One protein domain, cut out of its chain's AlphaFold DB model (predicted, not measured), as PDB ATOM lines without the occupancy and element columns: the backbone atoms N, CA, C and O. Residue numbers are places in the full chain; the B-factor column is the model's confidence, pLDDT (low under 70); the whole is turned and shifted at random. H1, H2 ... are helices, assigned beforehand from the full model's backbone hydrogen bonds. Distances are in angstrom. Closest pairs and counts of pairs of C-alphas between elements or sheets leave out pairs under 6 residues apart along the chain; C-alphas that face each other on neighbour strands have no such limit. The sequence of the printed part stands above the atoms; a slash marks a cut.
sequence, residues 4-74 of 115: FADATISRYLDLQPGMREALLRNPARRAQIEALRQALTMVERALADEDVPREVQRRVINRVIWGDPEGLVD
ATOM      1  N   PHE A   4     210.292 125.170 231.546       83.62
ATOM      2  CA  PHE A   4     209.814 126.533 231.740       83.62
ATOM      3  C   PHE A   4     210.037 127.410 230.502       83.62
ATOM      4  O   PHE A   4     209.129 128.149 230.112       83.62
ATOM      5  N   ALA A   5     211.199 127.307 229.850       84.00
ATOM      6  CA  ALA A   5     211.468 128.031 228.609       84.00
ATOM      7  C   ALA A   5     210.502 127.596 227.495       84.00
ATOM      8  O   ALA A   5     209.927 128.442 226.808       84.00
ATOM      9  N   ASP A   6     210.251 126.289 227.369       87.25
ATOM     10  CA  ASP A   6     209.316 125.760 226.374       87.25
ATOM     11  C   ASP A   6     207.863 126.168 226.663       87.25
ATOM     12  O   ASP A   6     207.151 126.585 225.745       87.25
ATOM     13  N   ALA A   7     207.429 126.142 227.929       87.06
ATOM     14  CA  ALA A   7     206.107 126.634 228.323       87.06
ATOM     15  C   ALA A   7     205.947 128.140 228.050       87.06
ATOM     16  O   ALA A   7     204.915 128.572 227.528       87.06
ATOM     17  N   THR A   8     206.983 128.933 228.344       86.81
ATOM     18  CA  THR A   8     207.002 130.381 228.089       86.81
ATOM     19  C   THR A   8     206.872 130.672 226.598       86.81
ATOM     20  O   THR A   8     206.049 131.500 226.206       86.81
ATOM     21  N   ILE A   9     207.613 129.950 225.752       87.69
ATOM     22  CA  ILE A   9     207.520 130.105 224.298       87.69
ATOM     23  C   ILE A   9     206.169 129.652 223.769       87.69
ATOM     24  O   ILE A   9     205.589 130.365 222.957       87.69
ATOM     25  N   SER A  10     205.637 128.514 224.221       87.75
ATOM     26  CA  SER A  10     204.307 128.082 223.776       87.75
ATOM     27  C   SER A  10     203.274 129.170 224.048       87.75
ATOM     28  O   SER A  10     202.527 129.547 223.148       87.75
ATOM     29  N   ARG A  11     203.304 129.754 225.251       85.50
ATOM     30  CA  ARG A  11     202.394 130.836 225.620       85.50
ATOM     31  C   ARG A  11     202.618 132.114 224.808       85.50
ATOM     32  O   ARG A  11     201.652 132.760 224.419       85.50
ATOM     33  N   TYR A  12     203.874 132.467 224.531       83.00
ATOM     34  CA  TYR A  12     204.246 133.574 223.638       83.00
ATOM     35  C   TYR A  12     203.659 133.414 222.241       83.00
ATOM     36  O   TYR A  12     203.119 134.365 221.682       83.00
ATOM     37  N   LEU A  13     203.685 132.198 221.705       84.31
ATOM     38  CA  LEU A  13     203.086 131.905 220.410       84.31
ATOM     39  C   LEU A  13     201.555 131.923 220.444       84.31
ATOM     40  O   LEU A  13     200.947 132.359 219.471       84.31
ATOM     41  N   ASP A  14     200.936 131.473 221.537       84.06
ATOM     42  CA  ASP A  14     199.474 131.424 221.670       84.06
ATOM     43  C   ASP A  14     198.843 132.815 221.823       84.06
ATOM     44  O   ASP A  14     197.725 133.043 221.364       84.06
ATOM     45  N   LEU A  15     199.572 133.770 222.406       76.94
ATOM     46  CA  LEU A  15     199.122 135.160 222.537       76.94
ATOM     47  C   LEU A  15     199.267 135.977 221.245       76.94
ATOM     48  O   LEU A  15     198.756 137.095 221.172       76.94
ATOM     49  N   GLN A  16     199.920 135.432 220.214       75.94
ATOM     50  CA  GLN A  16     200.126 136.103 218.932       75.94
ATOM     51  C   GLN A  16     199.342 135.402 217.812       75.94
ATOM     52  O   GLN A  16     199.794 134.382 217.276       75.94
ATOM     53  N   PRO A  17     198.182 135.954 217.404       74.62
ATOM     54  CA  PRO A  17     197.373 135.386 216.332       74.62
ATOM     55  C   PRO A  17     198.192 135.159 215.056       74.62
ATOM     56  O   PRO A  17     198.915 136.042 214.600       74.62
ATOM     57  N   GLY A  18     198.101 133.954 214.488       75.00
ATOM     58  CA  GLY A  18     198.788 133.591 213.246       75.00
ATOM     59  C   GLY A  18     200.301 133.371 213.367       75.00
ATOM     60  O   GLY A  18     200.926 132.972 212.384       75.00
ATOM     61  N   MET A  19     200.923 133.558 214.542       78.31
ATOM     62  CA  MET A  19     202.375 133.381 214.677       78.31
ATOM     63  C   MET A  19     202.798 131.927 214.444       78.31
ATOM     64  O   MET A  19     203.788 131.681 213.760       78.31
ATOM     65  N   ARG A  20     202.025 130.947 214.929       80.62
ATOM     66  CA  ARG A  20     202.307 129.520 214.679       80.62
ATOM     67  C   ARG A  20     202.326 129.189 213.183       80.62
ATOM     68  O   ARG A  20     203.227 128.497 212.716       80.62
ATOM     69  N   GLU A  21     201.392 129.732 212.411       80.75
ATOM     70  CA  GLU A  21     201.346 129.553 210.955       80.75
ATOM     71  C   GLU A  21     202.456 130.339 210.246       80.75
ATOM     72  O   GLU A  21     203.075 129.835 209.307       80.75
ATOM     73  N   ALA A  22     202.774 131.543 210.727       77.62
ATOM     74  CA  ALA A  22     203.884 132.342 210.223       77.62
ATOM     75  C   ALA A  22     205.234 131.641 210.437       77.62
ATOM     76  O   ALA A  22     206.089 131.690 209.554       77.62
ATOM     77  N   LEU A  23     205.413 130.928 211.554       82.25
ATOM     78  CA  LEU A  23     206.582 130.077 211.779       82.25
ATOM     79  C   LEU A  23     206.652 128.932 210.778       82.25
ATOM     80  O   LEU A  23     207.744 128.554 210.374       82.25
ATOM     81  N   LEU A  24     205.527 128.364 210.343       81.19
ATOM     82  CA  LEU A  24     205.554 127.305 209.334       81.19
ATOM     83  C   LEU A  24     206.029 127.808 207.969       81.19
ATOM     84  O   LEU A  24     206.691 127.064 207.250       81.19
ATOM     85  N   ARG A  25     205.715 129.062 207.637       84.38
ATOM     86  CA  ARG A  25     205.947 129.646 206.310       84.38
ATOM     87  C   ARG A  25     207.218 130.490 206.210       84.38
ATOM     88  O   ARG A  25     207.708 130.693 205.106       84.38
ATOM     89  N   ASN A  26     207.753 130.986 207.328       85.31
ATOM     90  CA  ASN A  26     208.889 131.906 207.337       85.31
ATOM     91  C   ASN A  26     210.063 131.359 208.184       85.31
ATOM     92  O   ASN A  26     209.983 131.356 209.418       85.31
ATOM     93  N   PRO A  27     211.181 130.947 207.556       83.38
ATOM     94  CA  PRO A  27     212.340 130.409 208.268       83.38
ATOM     95  C   PRO A  27     213.036 131.442 209.166       83.38
ATOM     96  O   PRO A  27     213.563 131.069 210.212       83.38
ATOM     97  N   ALA A  28     212.987 132.736 208.832       83.25
ATOM     98  CA  ALA A  28     213.559 133.782 209.680       83.25
ATOM     99  C   ALA A  28     212.807 133.896 211.017       83.25
ATOM    100  O   ALA A  28     213.428 134.040 212.068       83.25
ATOM    101  N   ARG A  29     211.477 133.733 211.007       80.56
ATOM    102  CA  ARG A  29     210.675 133.702 212.243       80.56
ATOM    103  C   ARG A  29     210.996 132.479 213.096       80.56
ATOM    104  O   ARG A  29     211.076 132.594 214.315       80.56
ATOM    105  N   ARG A  30     211.231 131.316 212.473       84.88
ATOM    106  CA  ARG A  30     211.698 130.121 213.203       84.88
ATOM    107  C   ARG A  30     213.030 130.380 213.893       84.88
ATOM    108  O   ARG A  30     213.162 130.058 215.067       84.88
ATOM    109  N   ALA A  31     213.978 130.994 213.185       85.25
ATOM    110  CA  ALA A  31     215.280 131.338 213.745       85.25
ATOM    111  C   ALA A  31     215.157 132.308 214.932       85.25
ATOM    112  O   ALA A  31     215.825 132.117 215.940       85.25
ATOM    113  N   GLN A  32     214.261 133.297 214.854       85.38
ATOM    114  CA  GLN A  32     213.999 134.225 215.961       85.38
ATOM    115  C   GLN A  32     213.431 133.524 217.202       85.38
ATOM    116  O   GLN A  32     213.889 133.784 218.311       85.38
ATOM    117  N   ILE A  33     212.464 132.616 217.033       87.31
ATOM    118  CA  ILE A  33     211.898 131.859 218.162       87.31
ATOM    119  C   ILE A  33     212.922 130.900 218.766       87.31
ATOM    120  O   ILE A  33     212.978 130.753 219.984       87.31
ATOM    121  N   GLU A  34     213.765 130.279 217.942       89.12
ATOM    122  CA  GLU A  34     214.848 129.436 218.443       89.12
ATOM    123  C   GLU A  34     215.905 130.257 219.195       89.12
ATOM    124  O   GLU A  34     216.330 129.864 220.279       89.12
ATOM    125  N   ALA A  35     216.265 131.442 218.695       88.88
ATOM    126  CA  ALA A  35     217.149 132.362 219.408       88.88
ATOM    127  C   ALA A  35     216.551 132.784 220.762       88.88
ATOM    128  O   ALA A  35     217.256 132.792 221.771       88.88
ATOM    129  N   LEU A  36     215.242 133.057 220.816       88.31
ATOM    130  CA  LEU A  36     214.538 133.335 222.069       88.31
ATOM    131  C   LEU A  36     214.589 132.134 223.027       88.31
ATOM    132  O   LEU A  36     214.849 132.311 224.215       88.31
ATOM    133  N   ARG A  37     214.403 130.906 222.524       90.06
ATOM    134  CA  ARG A  37     214.503 129.673 223.328       90.06
ATOM    135  C   ARG A  37     215.882 129.528 223.955       90.06
ATOM    136  O   ARG A  37     215.997 129.233 225.149       90.06
ATOM    137  N   GLN A  38     216.919 129.740 223.154       90.62
ATOM    138  CA  GLN A  38     218.304 129.664 223.602       90.62
ATOM    139  C   GLN A  38     218.599 130.739 224.648       90.62
ATOM    140  O   GLN A  38     219.135 130.410 225.704       90.62
ATOM    141  N   ALA A  39     218.168 131.980 224.413       91.31
ATOM    142  CA  ALA A  39     218.324 133.074 225.367       91.31
ATOM    143  C   ALA A  39     217.639 132.772 226.710       91.31
ATOM    144  O   ALA A  39     218.271 132.897 227.756       91.31
ATOM    145  N   LEU A  40     216.388 132.298 226.697       91.38
ATOM    146  CA  LEU A  40     215.671 131.906 227.918       91.38
ATOM    147  C   LEU A  40     216.391 130.786 228.674       91.38
ATOM    148  O   LEU A  40     216.541 130.860 229.890       91.38
ATOM    149  N   THR A  41     216.890 129.783 227.950       91.81
ATOM    150  CA  THR A  41     217.649 128.677 228.548       91.81
ATOM    151  C   THR A  41     218.961 129.163 229.166       91.81
ATOM    152  O   THR A  41     219.345 128.698 230.238       91.81
ATOM    153  N   MET A  42     219.661 130.091 228.507       92.75
ATOM    154  CA  MET A  42     220.889 130.689 229.034       92.75
ATOM    155  C   MET A  42     220.622 131.518 230.289       92.75
ATOM    156  O   MET A  42     221.357 131.381 231.259       92.75
ATOM    157  N   VAL A  43     219.564 132.335 230.291       92.81
ATOM    158  CA  VAL A  43     219.170 133.138 231.457       92.81
ATOM    159  C   VAL A  43     218.795 132.243 232.632       92.81
ATOM    160  O   VAL A  43     219.261 132.476 233.740       92.81
ATOM    161  N   GLU A  44     218.001 131.197 232.409       92.19
ATOM    162  CA  GLU A  44     217.638 130.259 233.474       92.19
ATOM    163  C   GLU A  44     218.866 129.563 234.067       92.19
ATOM    164  O   GLU A  44     218.974 129.467 235.286       92.19
ATOM    165  N   ARG A  45     219.816 129.128 233.226       92.94
ATOM    166  CA  ARG A  45     221.082 128.547 233.695       92.94
ATOM    167  C   ARG A  45     221.905 129.547 234.493       92.94
ATOM    168  O   ARG A  45     222.279 129.225 235.606       92.94
ATOM    169  N   ALA A  46     222.104 130.756 233.977       95.12
ATOM    170  CA  ALA A  46     222.862 131.789 234.676       95.12
ATOM    171  C   ALA A  46     222.247 132.122 236.045       95.12
ATOM    172  O   ALA A  46     222.962 132.263 237.026       95.12
ATOM    173  N   LEU A  47     220.915 132.200 236.137       94.62
ATOM    174  CA  LEU A  47     220.239 132.419 237.415       94.62
ATOM    175  C   LEU A  47     220.350 131.204 238.348       94.62
ATOM    176  O   LEU A  47     220.424 131.373 239.561       94.62
ATOM    177  N   ALA A  48     220.333 129.986 237.805       92.88
ATOM    178  CA  ALA A  48     220.527 128.773 238.589       92.88
ATOM    179  C   ALA A  48     221.965 128.640 239.111       92.88
ATOM    180  O   ALA A  48     222.138 128.204 240.242       92.88
ATOM    181  N   ASP A  49     222.960 129.044 238.321       97.00
ATOM    182  CA  ASP A  49     224.375 129.057 238.710       97.00
ATOM    183  C   ASP A  49     224.643 130.056 239.855       97.00
ATOM    184  O   ASP A  49     225.550 129.850 240.653       97.00
ATOM    185  N   GLU A  50     223.813 131.097 239.971       96.81
ATOM    186  CA  GLU A  50     223.803 132.076 241.072       96.81
ATOM    187  C   GLU A  50     222.875 131.663 242.239       96.81
ATOM    188  O   GLU A  50     222.483 132.496 243.059       96.81
ATOM    189  N   ASP A  51     222.453 130.394 242.297       95.94
ATOM    190  CA  ASP A  51     221.566 129.832 243.329       95.94
ATOM    191  C   ASP A  51     220.234 130.594 243.516       95.94
ATOM    192  O   ASP A  51     219.587 130.543 244.570       95.94
ATOM    193  N   VAL A  52     219.761 131.293 242.478       95.94
ATOM    194  CA  VAL A  52     218.497 132.032 242.545       95.94
ATOM    195  C   VAL A  52     217.342 131.033 242.685       95.94
ATOM    196  O   VAL A  52     217.216 130.122 241.862       95.94
ATOM    197  N   PRO A  53     216.422 131.196 243.654       95.44
ATOM    198  CA  PRO A  53     215.284 130.294 243.802       95.44
ATOM    199  C   PRO A  53     214.421 130.245 242.537       95.44
ATOM    200  O   PRO A  53     214.096 131.285 241.962       95.44
ATOM    201  N   ARG A  54     213.971 129.048 242.130       90.56
ATOM    202  CA  ARG A  54     213.187 128.845 240.890       90.56
ATOM    203  C   ARG A  54     211.984 129.782 240.749       90.56
ATOM    204  O   ARG A  54     211.668 130.212 239.645       90.56
ATOM    205  N   GLU A  55     211.305 130.105 241.846       92.56
ATOM    206  CA  GLU A  55     210.188 131.055 241.835       92.56
ATOM    207  C   GLU A  55     210.634 132.464 241.413       92.56
ATOM    208  O   GLU A  55     209.988 133.102 240.583       92.56
ATOM    209  N   VAL A  56     211.780 132.923 241.916       93.31
ATOM    210  CA  VAL A  56     212.373 134.215 241.552       93.31
ATOM    211  C   VAL A  56     212.834 134.198 240.096       93.31
ATOM    212  O   VAL A  56     212.554 135.150 239.369       93.31
ATOM    213  N   GLN A  57     213.443 133.101 239.633       92.62
ATOM    214  CA  GLN A  57     213.831 132.950 238.224       92.62
ATOM    215  C   GLN A  57     212.630 133.128 237.287       92.62
ATOM    216  O   GLN A  57     212.681 133.914 236.337       92.62
ATOM    217  N   ARG A  58     211.514 132.455 237.598       90.88
ATOM    218  CA  ARG A  58     210.260 132.572 236.839       90.88
ATOM    219  C   ARG A  58     209.750 134.004 236.813       90.88
ATOM    220  O   ARG A  58     209.376 134.484 235.749       90.88
ATOM    221  N   ARG A  59     209.775 134.702 237.951       93.00
ATOM    222  CA  ARG A  59     209.339 136.103 238.042       93.00
ATOM    223  C   ARG A  59     210.200 137.041 237.205       93.00
ATOM    224  O   ARG A  59     209.656 137.930 236.554       93.00
ATOM    225  N   VAL A  60     211.519 136.846 237.201       90.69
ATOM    226  CA  VAL A  60     212.449 137.631 236.373       90.69
ATOM    227  C   VAL A  60     212.155 137.406 234.894       90.69
ATOM    228  O   VAL A  60     211.942 138.368 234.160       90.69
ATOM    229  N   ILE A  61     212.069 136.148 234.464       90.56
ATOM    230  CA  ILE A  61     211.801 135.816 233.061       90.56
ATOM    231  C   ILE A  61     210.417 136.325 232.633       90.56
ATOM    232  O   ILE A  61     210.297 136.963 231.590       90.56
ATOM    233  N   ASN A  62     209.384 136.129 233.455       89.75
ATOM    234  CA  ASN A  62     208.045 136.641 233.174       89.75
ATOM    235  C   ASN A  62     208.031 138.166 233.049       89.75
ATOM    236  O   ASN A  62     207.447 138.696 232.108       89.75
ATOM    237  N   ARG A  63     208.726 138.874 233.945       88.88
ATOM    238  CA  ARG A  63     208.847 140.331 233.874       88.88
ATOM    239  C   ARG A  63     209.507 140.777 232.572       88.88
ATOM    240  O   ARG A  63     209.056 141.748 231.974       88.88
ATOM    241  N   VAL A  64     210.554 140.083 232.130       86.62
ATOM    242  CA  VAL A  64     211.256 140.410 230.881       86.62
ATOM    243  C   VAL A  64     210.357 140.182 229.668       86.62
ATOM    244  O   VAL A  64     210.280 141.057 228.814       86.62
ATOM    245  N   ILE A  65     209.658 139.046 229.600       85.69
ATOM    246  CA  ILE A  65     208.863 138.669 228.423       85.69
ATOM    247  C   ILE A  65     207.513 139.396 228.372       85.69
ATOM    248  O   ILE A  65     207.084 139.803 227.299       85.69
ATOM    249  N   TRP A  66     206.851 139.582 229.514       84.19
ATOM    250  CA  TRP A  66     205.462 140.055 229.587       84.19
ATOM    251  C   TRP A  66     205.305 141.424 230.248       84.19
ATOM    252  O   TRP A  66     204.218 141.991 230.216       84.19
ATOM    253  N   GLY A  67     206.339 141.936 230.918       83.56
ATOM    254  CA  GLY A  67     206.253 143.131 231.767       83.56
ATOM    255  C   GLY A  67     205.593 142.883 233.133       83.56
ATOM    256  O   GLY A  67     205.659 143.744 234.018       83.56
ATOM    257  N   ASP A  68     205.034 141.690 233.340       86.19
ATOM    258  CA  ASP A  68     204.315 141.246 234.534       86.19
ATOM    259  C   ASP A  68     205.055 140.076 235.212       86.19
ATOM    260  O   ASP A  68     205.393 139.111 234.527       86.19
ATOM    261  N   PRO A  69     205.349 140.126 236.525       84.44
ATOM    262  CA  PRO A  69     206.155 139.100 237.187       84.44
ATOM    263  C   PRO A  69     205.417 137.763 237.366       84.44
ATOM    264  O   PRO A  69     206.053 136.708 237.343       84.44
ATOM    265  N   GLU A  70     204.094 137.762 237.500       86.56
ATOM    266  CA  GLU A  70     203.297 136.530 237.478       86.56
ATOM    267  C   GLU A  70     203.101 136.011 236.044       86.56
ATOM    268  O   GLU A  70     202.779 134.842 235.825       86.56
ATOM    269  N   GLY A  71     203.331 136.876 235.055       78.44
ATOM    270  CA  GLY A  71     203.047 136.613 233.659       78.44
ATOM    271  C   GLY A  71     201.552 136.393 233.445       78.44
ATOM    272  O   GLY A  71     201.182 135.586 232.614       78.44
ATOM    273  N   LEU A  72     200.652 137.021 234.183       80.88
ATOM    274  CA  LEU A  72     199.215 136.869 233.933       80.88
ATOM    275  C   LEU A  72     198.744 137.775 232.796       80.88
ATOM    276  O   LEU A  72     197.757 137.476 232.125       80.88
ATOM    277  N   VAL A  73     199.473 138.866 232.557       79.94
ATOM    278  CA  VAL A  73     199.141 139.878 231.557       79.94
ATOM    279  C   VAL A  73     200.358 140.160 230.691       79.94
ATOM    280  O   VAL A  73     201.453 140.366 231.201       79.94
ATOM    281  N   ASP A  74     200.154 140.218 229.378       80.69
ATOM    282  CA  ASP A  74     201.134 140.796 228.462       80.69
ATOM    283  C   ASP A  74     200.981 142.325 228.474       80.69
ATOM    284  O   ASP A  74     200.151 142.914 227.768       80.69
TER     285      ASP A  74
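This is residues 4 to 74 of the 115 residues of an uncharacterized protein of Streptomyces sp. BK161 (UniProt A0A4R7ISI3). One long helix, H3, makes a straight spine along the longest axis, and two shorter helices, H1 and H4, sit over the same side of it at shallow tilts, both running against it; H2 makes a corner at the beginning of H3. H1 packs on H3 with H3 residues 33 to 41, and H4 folds back from the end of H3, while H1 and H4 are close to each other without clearly touching. The printed part has 71 residues with four named helices, in the order H1, H2, H3, H4, and no named strand; its class is all helix. The whole is only just compact, close to loose, with a radius of gyration of the C-alphas of 13.0 A, and its outline is elongated, spanning 40 by 24 by 15 A.

H3, residues 27 to 49, is the longest helix at 32.8 A from first to last C-alpha; C-alpha 27 is at (212.340, 130.409, 208.268) and C-alpha 49 at (224.375, 129.057, 238.710). H4, residues 54 to 66, is 17.7 A long and ends with C-alpha 66 at (205.462, 140.055, 229.587). H1, residues 4 to 14, is 15.2 A long and begins with C-alpha 4 at (209.814, 126.533, 231.740). H2, residues 19 to 25, is 9.8 A long.

H3 is the hub, touching the three other helices. H1, H3 and H4 form an up and down bundle, each helix running against the one before it. H3 touches H1 with residues 33 to 41 alone; the closest C-alphas, of Ala 5 and Leu 40, are 5.8 A apart. They run opposite ways at a shallow tilt of 33 degrees, only just short of steep. H3 and H4 form a helical hairpin. H3 touches H4 with residues 40 to 48 alone, opposite ways at a shallow tilt of 32 degrees, only just short of steep; the closest C-alphas, of Leu 47 and Gln 57, are 6.5 A apart. H1 and H4 are close but not clearly touching; their closest C-alphas, of Phe 4 and Arg 58, are 7.9 A apart. H3 touches H2 only at the corner, with H3 residues 29 to 30 alone, opposite ways at a steep tilt of 53 degrees; the closest C-alphas, of Leu 23 and Arg 30, are 5.3 A apart. H1 and H2 only just touch, only at the corner, with 3 pairs of C-alphas within 8 A, the closest those of Leu 13 and Met 19, 6.0 A apart; they are about perpendicular, at 86 degrees. H2 and H4 are apart. In H1, H2, H3 and H4 every O i to N i+4 pair is within hydrogen-bond range.

The two C-alphas farthest apart, of Arg 25 and Asp 51, are 40.2 A apart. The printed part runs from residue 4 to residue 74 and has no cut. The links H1 to H2, H2 to H3 and H3 to H4 are tight. The mean pLDDT of the printed part is 86.9, and no printed residue is under 70.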